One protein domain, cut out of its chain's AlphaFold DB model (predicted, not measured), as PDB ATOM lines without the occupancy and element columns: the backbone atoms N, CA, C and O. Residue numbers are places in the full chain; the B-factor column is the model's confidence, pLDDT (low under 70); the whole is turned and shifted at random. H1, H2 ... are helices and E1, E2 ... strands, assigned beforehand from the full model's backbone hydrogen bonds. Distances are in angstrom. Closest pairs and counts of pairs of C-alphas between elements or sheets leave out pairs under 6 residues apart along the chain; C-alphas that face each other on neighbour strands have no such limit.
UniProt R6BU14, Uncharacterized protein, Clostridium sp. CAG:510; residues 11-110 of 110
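This is residues 11 to 110 of the 110 residues of an uncharacterized protein of Clostridium sp. CAG:510 (UniProt R6BU14). A small three-stranded sheet has helix H2 over one face, buried between the sheet and H4, which crosses H2 on the side away from the strands; the other face is bare. H3 and H6 stand on either side of H2, H1 sits at one end of the sheet, and the short H5 lies far out near the end of H4. The printed part has 100 residues, with six named helices and three named strands in the order E1 H1 H2 E2 E3 H3 H4 H5 H6; the sheet runs E1, E3, E2, all antiparallel. The class is mixed, helices and strands; the whole is compact and rounded, with a radius of gyration of the C-alphas of 12.7 A and spans of 31 by 30 by 21 A.

E1, residues 11 to 15, begins at C-alpha 11 (-1.305, -41.869, 54.382) and is 13.3 A long. H1 is residues 16 to 22, 10.0 A, and H2 residues 31 to 38, 10.5 A. E2, residues 44 to 48, 11.4 A, and E3, residues 51 to 56, 15.6 A, form a hairpin. H3, residues 59 to 71, is the longest helix at 18.1 A and begins at C-alpha 59 (11.406, -46.256, 54.057). H4 is residues 74 to 84, 15.3 A, and H5 residues 90 to 93, 5.1 A. H6, residues 101 to 109, 12.5 A, ends at C-alpha 109 (-12.943, -40.574, 32.123).

H2 is the hub, at a height of 9.8 A over the sheet, and runs along the strands, at 2 degrees to E3 on the local plane. It touches H4, about perpendicular at 85 degrees, the C-alphas of Ala 33 and Lys 78 closest at 5.3 A. It only just touches H3 (Ile 38 and Lys 68, closest C-alphas 7.2 A) and H6 (Lys 32 and Leu 107, 6.4 A), with 3 pairs within 8 A each. H1 only just touches H3, at 88 degrees, with 3 pairs; the closest C-alphas, of Val 19 and Val 69, are 6.8 A apart. H1, H3 and H6 only graze the sheet. H5 is close to H4 but not clearly touching, the C-alphas of Asp 84 and Trp 90 closest at 5.8 A. E1, H1 H2, E2 make a split strand-helix-strand unit, two strands running the same way with E3 between them, its crossover right-handed. N 14 and O 52 are 2.8 A apart across E1 and E3, and N 45 and O 53 2.9 A across E3 and E2, within hydrogen-bond range. In H1, H2, H3, H4 and H6 every O i to N i+4 pair is within range; H5 is too short for one.

The C-alphas of Glu 59 and Thr 86 are the two farthest apart, 35.4 A. The printed part has no cut, and no link is long. Mean pLDDT of the printed part is 92.4; residues 26 to 27 and 110 are under 70.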
ATOM      1  N   ARG A  11      -0.834 -42.838  55.374       96.88
ATOM      2  CA  ARG A  11      -1.305 -41.869  54.382       96.88
ATOM      3  C   ARG A  11      -0.429 -40.618  54.357       96.88
ATOM      4  O   ARG A  11      -0.228 -39.984  55.391       96.88
ATOM      5  N   ASN A  12       0.009 -40.224  53.166       97.31
ATOM      6  CA  ASN A  12       0.770 -39.001  52.927       97.31
ATOM      7  C   ASN A  12       0.100 -38.160  51.844       97.31
ATOM      8  O   ASN A  12      -0.097 -38.638  50.729       97.31
ATOM      9  N   THR A  13      -0.189 -36.896  52.149       97.44
ATOM     10  CA  THR A  13      -0.685 -35.933  51.158       97.44
ATOM     11  C   THR A  13       0.493 -35.266  50.454       97.44
ATOM     12  O   THR A  13       1.362 -34.665  51.092       97.44
ATOM     13  N   VAL A  14       0.519 -35.348  49.128       96.69
ATOM     14  CA  VAL A  14       1.539 -34.743  48.270       96.69
ATOM     15  C   VAL A  14       0.857 -33.763  47.327       96.69
ATOM     16  O   VAL A  14      -0.064 -34.132  46.603       96.69
ATOM     17  N   SER A  15       1.294 -32.506  47.337       95.69
ATOM     18  CA  SER A  15       0.785 -31.483  46.423       95.69
ATOM     19  C   SER A  15       1.575 -31.447  45.116       95.69
ATOM     20  O   SER A  15       2.769 -31.752  45.089       95.69
ATOM     21  N   LYS A  16       0.929 -30.978  44.049       95.50
ATOM     22  CA  LYS A  16       1.554 -30.682  42.755       95.50
ATOM     23  C   LYS A  16       2.758 -29.756  42.907       95.50
ATOM     24  O   LYS A  16       3.833 -30.042  42.392       95.50
ATOM     25  N   GLN A  17       2.617 -28.706  43.716       93.12
ATOM     26  CA  GLN A  17       3.706 -27.777  44.022       93.12
ATOM     27  C   GLN A  17       4.915 -28.479  44.659       93.12
ATOM     28  O   GLN A  17       6.053 -28.169  44.317       93.12
ATOM     29  N   LYS A  18       4.685 -29.437  45.568       93.25
ATOM     30  CA  LYS A  18       5.759 -30.209  46.208       93.25
ATOM     31  C   LYS A  18       6.477 -31.108  45.198       93.25
ATOM     32  O   LYS A  18       7.699 -31.202  45.246       93.25
ATOM     33  N   VAL A  19       5.741 -31.693  44.250       94.19
ATOM     34  CA  VAL A  19       6.315 -32.445  43.123       94.19
ATOM     35  C   VAL A  19       7.176 -31.540  42.237       94.19
ATOM     36  O   VAL A  19       8.341 -31.862  42.013       94.19
ATOM     37  N   CYS A  20       6.664 -30.386  41.796       92.75
ATOM     38  CA  CYS A  20       7.437 -29.421  41.000       92.75
ATOM     39  C   CYS A  20       8.697 -28.940  41.737       92.75
ATOM     40  O   CYS A  20       9.769 -28.865  41.139       92.75
ATOM     41  N   TYR A  21       8.586 -28.682  43.047       91.94
ATOM     42  CA  TYR A  21       9.718 -28.312  43.899       91.94
ATOM     43  C   TYR A  21      10.811 -29.386  43.892       91.94
ATOM     44  O   TYR A  21      11.971 -29.070  43.643       91.94
ATOM     45  N   TRP A  22      10.451 -30.655  44.109       92.69
ATOM     46  CA  TRP A  22      11.410 -31.763  44.086       92.69
ATOM     47  C   TRP A  22      12.062 -31.964  42.724       92.69
ATOM     48  O   TRP A  22      13.247 -32.273  42.650       92.69
ATOM     49  N   LYS A  23      11.310 -31.758  41.643       90.19
ATOM     50  CA  LYS A  23      11.838 -31.845  40.279       90.19
ATOM     51  C   LYS A  23      12.682 -30.635  39.873       90.19
ATOM     52  O   LYS A  23      13.194 -30.622  38.760       90.19
ATOM     53  N   HIS A  24      12.818 -29.627  40.740       87.00
ATOM     54  CA  HIS A  24      13.514 -28.372  40.449       87.00
ATOM     55  C   HIS A  24      13.037 -27.698  39.150       87.00
ATOM     56  O   HIS A  24      13.811 -27.018  38.478       87.00
ATOM     57  N   THR A  25      11.758 -27.862  38.803       78.81
ATOM     58  CA  THR A  25      11.176 -27.291  37.585       78.81
ATOM     59  C   THR A  25      10.216 -26.153  37.913       78.81
ATOM     60  O   THR A  25       9.502 -26.179  38.918       78.81
ATOM     61  N   ARG A  26      10.216 -25.131  37.051       66.56
ATOM     62  CA  ARG A  26       9.200 -24.067  37.034       66.56
ATOM     63  C   ARG A  26       8.030 -24.409  36.113       66.56
ATOM     64  O   ARG A  26       7.062 -23.656  36.077       66.56
ATOM     65  N   GLU A  27       8.140 -25.497  35.356       67.00
ATOM     66  CA  GLU A  27       7.118 -25.938  34.418       67.00
ATOM     67  C   GLU A  27       5.979 -26.631  35.161       67.00
ATOM     68  O   GLU A  27       6.182 -27.396  36.111       67.00
ATOM     69  N   ASP A  28       4.761 -26.324  34.727       78.81
ATOM     70  CA  ASP A  28       3.564 -26.919  35.288       78.81
ATOM     71  C   ASP A  28       3.414 -28.343  34.742       78.81
ATOM     72  O   ASP A  28       3.210 -28.538  33.545       78.81
ATOM     73  N   ILE A  29       3.536 -29.341  35.616       88.56
ATOM     74  CA  ILE A  29       3.329 -30.744  35.242       88.56
ATOM     75  C   ILE A  29       1.850 -30.999  34.925       88.56
ATOM     76  O   ILE A  29       0.951 -30.506  35.615       88.56
ATOM     77  N   THR A  30       1.555 -31.827  33.931       93.75
ATOM     78  CA  THR A  30       0.200 -32.315  33.686       93.75
ATOM     79  C   THR A  30      -0.151 -33.292  34.799       93.75
ATOM     80  O   THR A  30       0.265 -34.449  34.807       93.75
ATOM     81  N   TRP A  31      -0.939 -32.814  35.765       95.12
ATOM     82  CA  TRP A  31      -1.171 -33.540  37.013       95.12
ATOM     83  C   TRP A  31      -1.771 -34.930  36.793       95.12
ATOM     84  O   TRP A  31      -1.277 -35.894  37.365       95.12
ATOM     85  N   LYS A  32      -2.764 -35.073  35.907       95.56
ATOM     86  CA  LYS A  32      -3.367 -36.383  35.604       95.56
ATOM     87  C   LYS A  32      -2.365 -37.379  35.006       95.56
ATOM     88  O   LYS A  32      -2.369 -38.537  35.408       95.56
ATOM     89  N   ALA A  33      -1.463 -36.922  34.136       95.94
ATOM     90  CA  ALA A  33      -0.399 -37.755  33.572       95.94
ATOM     91  C   ALA A  33       0.614 -38.191  34.647       95.94
ATOM     92  O   ALA A  33       1.013 -39.354  34.704       95.94
ATOM     93  N   PHE A  34       0.955 -37.294  35.576       96.50
ATOM     94  CA  PHE A  34       1.769 -37.642  36.739       96.50
ATOM     95  C   PHE A  34       1.079 -38.675  37.648       96.50
ATOM     96  O   PHE A  34       1.710 -39.651  38.059       96.50
ATOM     97  N   LEU A  35      -0.214 -38.499  37.945       96.94
ATOM     98  CA  LEU A  35      -0.987 -39.453  38.749       96.94
ATOM     99  C   LEU A  35      -1.055 -40.827  38.073       96.94
ATOM    100  O   LEU A  35      -0.846 -41.847  38.728       96.94
ATOM    101  N   TRP A  36      -1.275 -40.846  36.757       96.12
ATOM    102  CA  TRP A  36      -1.254 -42.054  35.936       96.12
ATOM    103  C   TRP A  36       0.075 -42.808  36.034       96.12
ATOM    104  O   TRP A  36       0.110 -44.033  36.177       96.12
ATOM    105  N   TYR A  37       1.182 -42.071  35.971       96.56
ATOM    106  CA  TYR A  37       2.527 -42.613  36.107       96.56
ATOM    107  C   TYR A  37       2.786 -43.160  37.518       96.56
ATOM    108  O   TYR A  37       3.217 -44.303  37.672       96.56
ATOM    109  N   ILE A  38       2.507 -42.378  38.566       96.75
ATOM    110  CA  ILE A  38       2.885 -42.755  39.936       96.75
ATOM    111  C   ILE A  38       2.046 -43.920  40.479       96.75
ATOM    112  O   ILE A  38       2.536 -44.700  41.302       96.75
ATOM    113  N   ALA A  39       0.831 -44.094  39.949       95.81
ATOM    114  CA  ALA A  39      -0.046 -45.223  40.228       95.81
ATOM    115  C   ALA A  39       0.566 -46.585  39.850       95.81
ATOM    116  O   ALA A  39       0.094 -47.607  40.330       95.81
ATOM    117  N   GLU A  40       1.628 -46.654  39.039       94.81
ATOM    118  CA  GLU A  40       2.348 -47.916  38.798       94.81
ATOM    119  C   GLU A  40       3.183 -48.383  39.984       94.81
ATOM    120  O   GLU A  40       3.466 -49.574  40.120       94.81
ATOM    121  N   TYR A  41       3.614 -47.451  40.829       94.94
ATOM    122  CA  TYR A  41       4.664 -47.695  41.812       94.94
ATOM    123  C   TYR A  41       4.129 -47.706  43.236       94.94
ATOM    124  O   TYR A  41       4.658 -48.427  44.081       94.94
ATOM    125  N   ILE A  42       3.085 -46.919  43.500       95.38
ATOM    126  CA  ILE A  42       2.511 -46.729  44.830       95.38
ATOM    127  C   ILE A  42       0.982 -46.723  44.761       95.38
ATOM    128  O   ILE A  42       0.382 -46.344  43.756       95.38
ATOM    129  N   GLU A  43       0.362 -47.178  45.845       95.81
ATOM    130  CA  GLU A  43      -1.085 -47.148  46.042       95.81
ATOM    131  C   GLU A  43      -1.565 -45.718  46.317       95.81
ATOM    132  O   GLU A  43      -1.010 -45.008  47.166       95.81
ATOM    133  N   ILE A  44      -2.594 -45.310  45.580       96.88
ATOM    134  CA  ILE A  44      -3.237 -44.005  45.679       96.88
ATOM    135  C   ILE A  44      -4.592 -44.197  46.351       96.88
ATOM    136  O   ILE A  44      -5.422 -44.959  45.873       96.88
ATOM    137  N   GLU A  45      -4.832 -43.462  47.434       96.00
ATOM    138  CA  GLU A  45      -6.123 -43.476  48.124       96.00
ATOM    139  C   GLU A  45      -7.156 -42.618  47.387       96.00
ATOM    140  O   GLU A  45      -8.270 -43.047  47.107       96.00
ATOM    141  N   ASN A  46      -6.793 -41.369  47.101       96.75
ATOM    142  CA  ASN A  46      -7.588 -40.417  46.339       96.75
ATOM    143  C   ASN A  46      -6.710 -39.247  45.882       96.75
ATOM    144  O   ASN A  46      -5.561 -39.085  46.303       96.75
ATOM    145  N   TYR A  47      -7.260 -38.419  45.002       97.69
ATOM    146  CA  TYR A  47      -6.595 -37.229  44.496       97.69
ATOM    147  C   TYR A  47      -7.593 -36.089  44.303       97.69
ATOM    148  O   TYR A  47      -8.806 -36.293  44.224       97.69
ATOM    149  N   GLY A  48      -7.055 -34.880  44.220       95.88
ATOM    150  CA  GLY A  48      -7.765 -33.689  43.784       95.88
ATOM    151  C   GLY A  48      -7.010 -32.988  42.661       95.88
ATOM    152  O   GLY A  48      -6.046 -33.521  42.111       95.88
ATOM    153  N   LYS A  49      -7.437 -31.760  42.350       93.88
ATOM    154  CA  LYS A  49      -6.887 -30.962  41.244       93.88
ATOM    155  C   LYS A  49      -5.360 -30.825  41.294       93.88
ATOM    156  O   LYS A  49      -4.723 -30.942  40.257       93.88
ATOM    157  N   ASP A  50      -4.810 -30.617  42.491       95.38
ATOM    158  CA  ASP A  50      -3.389 -30.307  42.703       95.38
ATOM    159  C   ASP A  50      -2.788 -31.069  43.902       95.38
ATOM    160  O   ASP A  50      -1.811 -30.627  44.511       95.38
ATOM    161  N   TRP A  51      -3.386 -32.197  44.296       96.94
ATOM    162  CA  TRP A  51      -2.891 -33.032  45.394       96.94
ATOM    163  C   TRP A  51      -3.259 -34.507  45.216       96.94
ATOM    164  O   TRP A  51      -4.196 -34.838  44.491       96.94
ATOM    165  N   VAL A  52      -2.516 -35.390  45.884       98.06
ATOM    166  CA  VAL A  52      -2.747 -36.840  45.935       98.06
ATOM    167  C   VAL A  52      -2.442 -37.382  47.324       98.06
ATOM    168  O   VAL A  52      -1.479 -36.951  47.960       98.06
ATOM    169  N   ASN A  53      -3.252 -38.324  47.796       98.12
ATOM    170  CA  ASN A  53      -2.962 -39.114  48.986       98.12
ATOM    171  C   ASN A  53      -2.392 -40.466  48.565       98.12
ATOM    172  O   ASN A  53      -3.030 -41.212  47.823       98.12
ATOM    173  N   VAL A  54      -1.194 -40.779  49.054       97.31
ATOM    174  CA  VAL A  54      -0.495 -42.037  48.773       97.31
ATOM    175  C   VAL A  54      -0.217 -42.817  50.051       97.31
ATOM    176  O   VAL A  54       0.053 -42.223  51.102       97.31
ATOM    177  N   TYR A  55      -0.237 -44.145  49.958       95.62
ATOM    178  CA  TYR A  55       0.100 -45.026  51.076       95.62
ATOM    179  C   TYR A  55       1.573 -45.442  51.041       95.62
ATOM    180  O   TYR A  55       2.044 -46.082  50.100       95.62
ATOM    181  N   ILE A  56       2.312 -45.097  52.099       96.06
ATOM    182  CA  ILE A  56       3.732 -45.431  52.268       96.06
ATOM    183  C   ILE A  56       3.922 -46.075  53.639       96.06
ATOM    184  O   ILE A  56       3.746 -45.438  54.673       96.06
ATOM    185  N   TRP A  57       4.319 -47.345  53.664       95.50
ATOM    186  CA  TRP A  57       4.462 -48.122  54.899       95.50
ATOM    187  C   TRP A  57       5.909 -48.296  55.354       95.50
ATOM    188  O   TRP A  57       6.150 -48.611  56.521       95.50
ATOM    189  N   THR A  58       6.860 -48.111  54.438       96.19
ATOM    190  CA  THR A  58       8.283 -48.400  54.639       96.19
ATOM    191  C   THR A  58       9.169 -47.301  54.060       96.19
ATOM    192  O   THR A  58       8.797 -46.625  53.099       96.19
ATOM    193  N   GLU A  59      10.385 -47.170  54.593       96.06
ATOM    194  CA  GLU A  59      11.406 -46.256  54.057       96.06
ATOM    195  C   GLU A  59      11.765 -46.578  52.601       96.06
ATOM    196  O   GLU A  59      11.942 -45.666  51.797       96.06
ATOM    197  N   LYS A  60      11.764 -47.865  52.226       95.56
ATOM    198  CA  LYS A  60      11.982 -48.310  50.840       95.56
ATOM    199  C   LYS A  60      10.886 -47.826  49.890       95.56
ATOM    200  O   LYS A  60      11.185 -47.413  48.774       95.56
ATOM    201  N   GLN A  61       9.618 -47.850  50.310       95.06
ATOM    202  CA  GLN A  61       8.521 -47.293  49.507       95.06
ATOM    203  C   GLN A  61       8.635 -45.776  49.373       95.06
ATOM    204  O   GLN A  61       8.417 -45.254  48.284       95.06
ATOM    205  N   ARG A  62       9.024 -45.075  50.446       95.75
ATOM    206  CA  ARG A  62       9.322 -43.635  50.403       95.75
ATOM    207  C   ARG A  62      10.436 -43.339  49.396       95.75
ATOM    208  O   ARG A  62      10.280 -42.448  48.569       95.75
ATOM    209  N   GLU A  63      11.542 -44.078  49.455       96.50
ATOM    210  CA  GLU A  63      12.674 -43.921  48.531       96.50
ATOM    211  C   GLU A  63      12.268 -44.180  47.086       96.50
ATOM    212  O   GLU A  63      12.602 -43.388  46.208       96.50
ATOM    213  N   LEU A  64      11.508 -45.252  46.844       96.12
ATOM    214  CA  LEU A  64      10.982 -45.563  45.522       96.12
ATOM    215  C   LEU A  64      10.065 -44.450  45.012       96.12
ATOM    216  O   LEU A  64      10.248 -43.993  43.888       96.12
ATOM    217  N   PHE A  65       9.110 -43.998  45.827       96.19
ATOM    218  CA  PHE A  65       8.197 -42.914  45.472       96.19
ATOM    219  C   PHE A  65       8.969 -41.652  45.090       96.19
ATOM    220  O   PHE A  65       8.771 -41.107  44.007       96.19
ATOM    221  N   TYR A  66       9.895 -41.224  45.951       95.38
ATOM    222  CA  TYR A  66      10.700 -40.033  45.714       95.38
ATOM    223  C   TYR A  66      11.551 -40.166  44.446       95.38
ATOM    224  O   TYR A  66      11.536 -39.281  43.595       95.38
ATOM    225  N   LYS A  67      12.222 -41.309  44.263       96.38
ATOM    226  CA  LYS A  67      12.987 -41.608  43.049       96.38
ATOM    227  C   LYS A  67      12.113 -41.517  41.797       96.38
ATOM    228  O   LYS A  67      12.522 -40.896  40.823       96.38
ATOM    229  N   LYS A  68      10.900 -42.073  41.831       96.38
ATOM    230  CA  LYS A  68       9.969 -42.037  40.694       96.38
ATOM    231  C   LYS A  68       9.446 -40.640  40.398       96.38
ATOM    232  O   LYS A  68       9.339 -40.272  39.236       96.38
ATOM    233  N   VAL A  69       9.222 -39.814  41.416       94.88
ATOM    234  CA  VAL A  69       8.928 -38.390  41.206       94.88
ATOM    235  C   VAL A  69      10.063 -37.692  40.445       94.88
ATOM    236  O   VAL A  69       9.809 -36.959  39.484       94.88
ATOM    237  N   LEU A  70      11.315 -37.934  40.838       94.56
ATOM    238  CA  LEU A  70      12.470 -37.348  40.157       94.56
ATOM    239  C   LEU A  70      12.615 -37.861  38.715       94.56
ATOM    240  O   LEU A  70      12.854 -37.054  37.822       94.56
ATOM    241  N   GLU A  71      12.385 -39.157  38.484       95.00
ATOM    242  CA  GLU A  71      12.448 -39.812  37.166       95.00
ATOM    243  C   GLU A  71      11.274 -39.488  36.233       95.00
ATOM    244  O   GLU A  71      11.363 -39.786  35.046       95.00
ATOM    245  N   TYR A  72      10.170 -38.927  36.738       94.88
ATOM    246  CA  TYR A  72       8.997 -38.634  35.915       94.88
ATOM    247  C   TYR A  72       9.355 -37.703  34.747       94.88
ATOM    248  O   TYR A  72       9.772 -36.563  34.959       94.88
ATOM    249  N   ASP A  73       9.177 -38.189  33.528       93.69
ATOM    250  CA  ASP A  73       9.379 -37.420  32.309       93.69
ATOM    251  C   ASP A  73       8.033 -36.878  31.822       93.69
ATOM    252  O   ASP A  73       7.091 -37.639  31.600       93.69
ATOM    253  N   GLU A  74       7.926 -35.556  31.711       92.38
ATOM    254  CA  GLU A  74       6.653 -34.883  31.447       92.38
ATOM    255  C   GLU A  74       6.144 -35.131  30.021       92.38
ATOM    256  O   GLU A  74       4.944 -35.319  29.818       92.38
ATOM    257  N   GLU A  75       7.038 -35.158  29.032       92.38
ATOM    258  CA  GLU A  75       6.669 -35.355  27.630       92.38
ATOM    259  C   GLU A  75       6.160 -36.783  27.394       92.38
ATOM    260  O   GLU A  75       5.031 -36.979  26.931       92.38
ATOM    261  N   ASN A  76       6.935 -37.784  27.820       92.88
ATOM    262  CA  ASN A  76       6.541 -39.189  27.731       92.88
ATOM    263  C   ASN A  76       5.336 -39.500  28.627       92.88
ATOM    264  O   ASN A  76       4.457 -40.274  28.245       92.88
ATOM    265  N   GLY A  77       5.268 -38.889  29.813       93.19
ATOM    266  CA  GLY A  77       4.156 -39.039  30.746       93.19
ATOM    267  C   GLY A  77       2.827 -38.612  30.127       93.19
ATOM    268  O   GLY A  77       1.861 -39.379  30.167       93.19
ATOM    269  N   LYS A  78       2.787 -37.426  29.499       94.69
ATOM    270  CA  LYS A  78       1.610 -36.962  28.747       94.69
ATOM    271  C   LYS A  78       1.270 -37.907  27.611       94.69
ATOM    272  O   LYS A  78       0.121 -38.312  27.505       94.69
ATOM    273  N   HIS A  79       2.250 -38.251  26.779       94.31
ATOM    274  CA  HIS A  79       2.014 -39.080  25.601       94.31
ATOM    275  C   HIS A  79       1.389 -40.433  25.967       94.31
ATOM    276  O   HIS A  79       0.358 -40.806  25.413       94.31
ATOM    277  N   ASN A  80       1.952 -41.119  26.966       92.44
ATOM    278  CA  ASN A  80       1.446 -42.409  27.426       92.44
ATOM    279  C   ASN A  80       0.037 -42.294  28.018       92.44
ATOM    280  O   ASN A  80      -0.834 -43.091  27.692       92.44
ATOM    281  N   TYR A  81      -0.209 -41.277  28.849       94.75
ATOM    282  CA  TYR A  81      -1.538 -41.044  29.416       94.75
ATOM    283  C   TYR A  81      -2.593 -40.747  28.335       94.75
ATOM    284  O   TYR A  81      -3.710 -41.254  28.409       94.75
ATOM    285  N   GLU A  82      -2.244 -39.969  27.310       93.94
ATOM    286  CA  GLU A  82      -3.137 -39.640  26.195       93.94
ATOM    287  C   GLU A  82      -3.467 -40.855  25.313       93.94
ATOM    288  O   GLU A  82      -4.585 -40.954  24.808       93.94
ATOM    289  N   ILE A  83      -2.531 -41.792  25.152       91.69
ATOM    290  CA  ILE A  83      -2.797 -43.075  24.491       91.69
ATOM    291  C   ILE A  83      -3.712 -43.929  25.369       91.69
ATOM    292  O   ILE A  83      -4.786 -44.342  24.927       91.69
ATOM    293  N   ASP A  84      -3.321 -44.153  26.623       91.12
ATOM    294  CA  ASP A  84      -4.001 -45.073  27.533       91.12
ATOM    295  C   ASP A  84      -5.430 -44.629  27.864       91.12
ATOM    296  O   ASP A  84      -6.329 -45.461  27.970       91.12
ATOM    297  N   LYS A  85      -5.704 -43.322  27.962       89.06
ATOM    298  CA  LYS A  85      -7.081 -42.846  28.183       89.06
ATOM    299  C   LYS A  85      -8.038 -43.221  27.047       89.06
ATOM    300  O   LYS A  85      -9.245 -43.238  27.253       89.06
ATOM    301  N   THR A  86      -7.511 -43.509  25.854       88.62
ATOM    302  CA  THR A  86      -8.294 -43.950  24.687       88.62
ATOM    303  C   THR A  86      -8.218 -45.459  24.448       88.62
ATOM    304  O   THR A  86      -8.898 -45.969  23.560       88.62
ATOM    305  N   ASN A  87      -7.407 -46.180  25.229       87.19
ATOM    306  CA  ASN A  87      -7.108 -47.588  25.022       87.19
ATOM    307  C   ASN A  87      -7.077 -48.353  26.351       87.19
ATOM    308  O   ASN A  87      -6.139 -48.227  27.129       87.19
ATOM    309  N   GLU A  88      -8.055 -49.229  26.579       82.25
ATOM    310  CA  GLU A  88      -8.175 -49.973  27.839       82.25
ATOM    311  C   GLU A  88      -7.078 -51.024  28.098       82.25
ATOM    312  O   GLU A  88      -7.026 -51.570  29.203       82.25
ATOM    313  N   LEU A  89      -6.181 -51.288  27.139       86.00
ATOM    314  CA  LEU A  89      -5.073 -52.244  27.302       86.00
ATOM    315  C   LEU A  89      -4.102 -51.873  28.432       86.00
ATOM    316  O   LEU A  89      -3.346 -52.722  28.899       86.00
ATOM    317  N   TRP A  90      -4.136 -50.636  28.936       87.88
ATOM    318  CA  TRP A  90      -3.346 -50.251  30.106       87.88
ATOM    319  C   TRP A  90      -3.583 -51.159  31.320       87.88
ATOM    320  O   TRP A  90      -2.671 -51.336  32.134       87.88
ATOM    321  N   LYS A  91      -4.782 -51.751  31.443       87.50
ATOM    322  CA  LYS A  91      -5.154 -52.653  32.548       87.50
ATOM    323  C   LYS A  91      -4.223 -53.864  32.625       87.50
ATOM    324  O   LYS A  91      -3.902 -54.302  33.725       87.50
ATOM    325  N   ASP A  92      -3.722 -54.325  31.479       86.12
ATOM    326  CA  ASP A  92      -2.852 -55.500  31.370       86.12
ATOM    327  C   ASP A  92      -1.367 -55.172  31.612       86.12
ATOM    328  O   ASP A  92      -0.550 -56.059  31.861       86.12
ATOM    329  N   HIS A  93      -0.994 -53.890  31.547       84.75
ATOM    330  CA  HIS A  93       0.403 -53.446  31.599       84.75
ATOM    331  C   HIS A  93       0.764 -52.697  32.891       84.75
ATOM    332  O   HIS A  93       1.936 -52.642  33.278       84.75
ATOM    333  N   LYS A  94      -0.225 -52.141  33.600       88.81
ATOM    334  CA  LYS A  94      -0.013 -51.394  34.846       88.81
ATOM    335  C   LYS A  94       0.175 -52.340  36.036       88.81
ATOM    336  O   LYS A  94      -0.753 -53.004  36.484       88.81
ATOM    337  N   ARG A  95       1.366 -52.315  36.647       89.19
ATOM    338  CA  ARG A  95       1.745 -53.201  37.776       89.19
ATOM    339  C   ARG A  95       0.800 -53.167  38.982       89.19
ATOM    340  O   ARG A  95       0.639 -54.175  39.653       89.19
ATOM    341  N   ASN A  96       0.223 -52.005  39.277       88.62
ATOM    342  CA  ASN A  96      -0.690 -51.796  40.403       88.62
ATOM    343  C   ASN A  96      -2.126 -51.527  39.921       88.62
ATOM    344  O   ASN A  96      -2.896 -50.894  40.644       88.62
ATOM    345  N   ALA A  97      -2.488 -51.987  38.714       86.62
ATOM    346  CA  ALA A  97      -3.822 -51.794  38.151       86.62
ATOM    347  C   ALA A  97      -4.916 -52.208  39.140       86.62
ATOM    348  O   ALA A  97      -5.786 -51.399  39.430       86.62
ATOM    349  N   GLU A  98      -4.823 -53.402  39.732       90.06
ATOM    350  CA  GLU A  98      -5.816 -53.924  40.684       90.06
ATOM    351  C   GLU A  98      -6.003 -53.013  41.906       90.06
ATOM    352  O   GLU A  98      -7.125 -52.701  42.290       90.06
ATOM    353  N   LYS A  99      -4.903 -52.525  42.493       92.69
ATOM    354  CA  LYS A  99      -4.944 -51.674  43.695       92.69
ATOM    355  C   LYS A  99      -5.426 -50.258  43.407       92.69
ATOM    356  O   LYS A  99      -6.036 -49.636  44.263       92.69
ATOM    357  N   ASN A 100      -5.144 -49.754  42.209       94.88
ATOM    358  CA  ASN A 100      -5.455 -48.389  41.801       94.88
ATOM    359  C   ASN A 100      -6.591 -48.334  40.762       94.88
ATOM    360  O   ASN A 100      -6.721 -47.323  40.077       94.88
ATOM    361  N   THR A 101      -7.404 -49.390  40.610       92.44
ATOM    362  CA  THR A 101      -8.353 -49.520  39.484       92.44
ATOM    363  C   THR A 101      -9.308 -48.334  39.404       92.44
ATOM    364  O   THR A 101      -9.414 -47.711  38.350       92.44
ATOM    365  N   GLU A 102      -9.960 -47.982  40.514       92.81
ATOM    366  CA  GLU A 102     -10.922 -46.873  40.558       92.81
ATOM    367  C   GLU A 102     -10.257 -45.528  40.229       92.81
ATOM    368  O   GLU A 102     -10.796 -44.726  39.468       92.81
ATOM    369  N   ILE A 103      -9.048 -45.304  40.753       94.94
ATOM    370  CA  ILE A 103      -8.256 -44.097  40.499       94.94
ATOM    371  C   ILE A 103      -7.893 -43.990  39.018       94.94
ATOM    372  O   ILE A 103      -8.104 -42.938  38.414       94.94
ATOM    373  N   LEU A 104      -7.373 -45.071  38.433       94.19
ATOM    374  CA  LEU A 104      -6.955 -45.130  37.033       94.19
ATOM    375  C   LEU A 104      -8.151 -44.945  36.092       94.19
ATOM    376  O   LEU A 104      -8.104 -44.099  35.206       94.19
ATOM    377  N   GLN A 105      -9.262 -45.646  36.329       92.50
ATOM    378  CA  GLN A 105     -10.482 -45.467  35.537       92.50
ATOM    379  C   GLN A 105     -10.985 -44.024  35.590       92.50
ATOM    380  O   GLN A 105     -11.279 -43.434  34.552       92.50
ATOM    381  N   ARG A 106     -11.022 -43.422  36.783       93.25
ATOM    382  CA  ARG A 106     -11.443 -42.029  36.949       93.25
ATOM    383  C   ARG A 106     -10.536 -41.059  36.192       93.25
ATOM    384  O   ARG A 106     -11.036 -40.131  35.564       93.25
ATOM    385  N   LEU A 107      -9.222 -41.294  36.208       92.81
ATOM    386  CA  LEU A 107      -8.259 -40.496  35.445       92.81
ATOM    387  C   LEU A 107      -8.499 -40.574  33.933       92.81
ATOM    388  O   LEU A 107      -8.204 -39.600  33.255       92.81
ATOM    389  N   CYS A 108      -9.001 -41.686  33.392       86.88
ATOM    390  CA  CYS A 108      -9.276 -41.819  31.955       86.88
ATOM    391  C   CYS A 108     -10.622 -41.218  31.514       86.88
ATOM    392  O   CYS A 108     -10.799 -40.980  30.323       86.88
ATOM    393  N   VAL A 109     -11.567 -41.006  32.437       83.50
ATOM    394  CA  VAL A 109     -12.943 -40.574  32.123       83.50
ATOM    395  C   VAL A 109     -13.168 -39.076  32.357       83.50
ATOM    396  O   VAL A 109     -13.914 -38.451  31.604       83.50
ATOM    397  N   GLU A 110     -12.558 -38.501  33.400       67.00
ATOM    398  CA  GLU A 110     -12.629 -37.059  33.713       67.00
ATOM    399  C   GLU A 110     -11.664 -36.224  32.871       67.00
ATOM    400  O   GLU A 110     -11.851 -34.988  32.789       67.00
TER     401      GLU A 110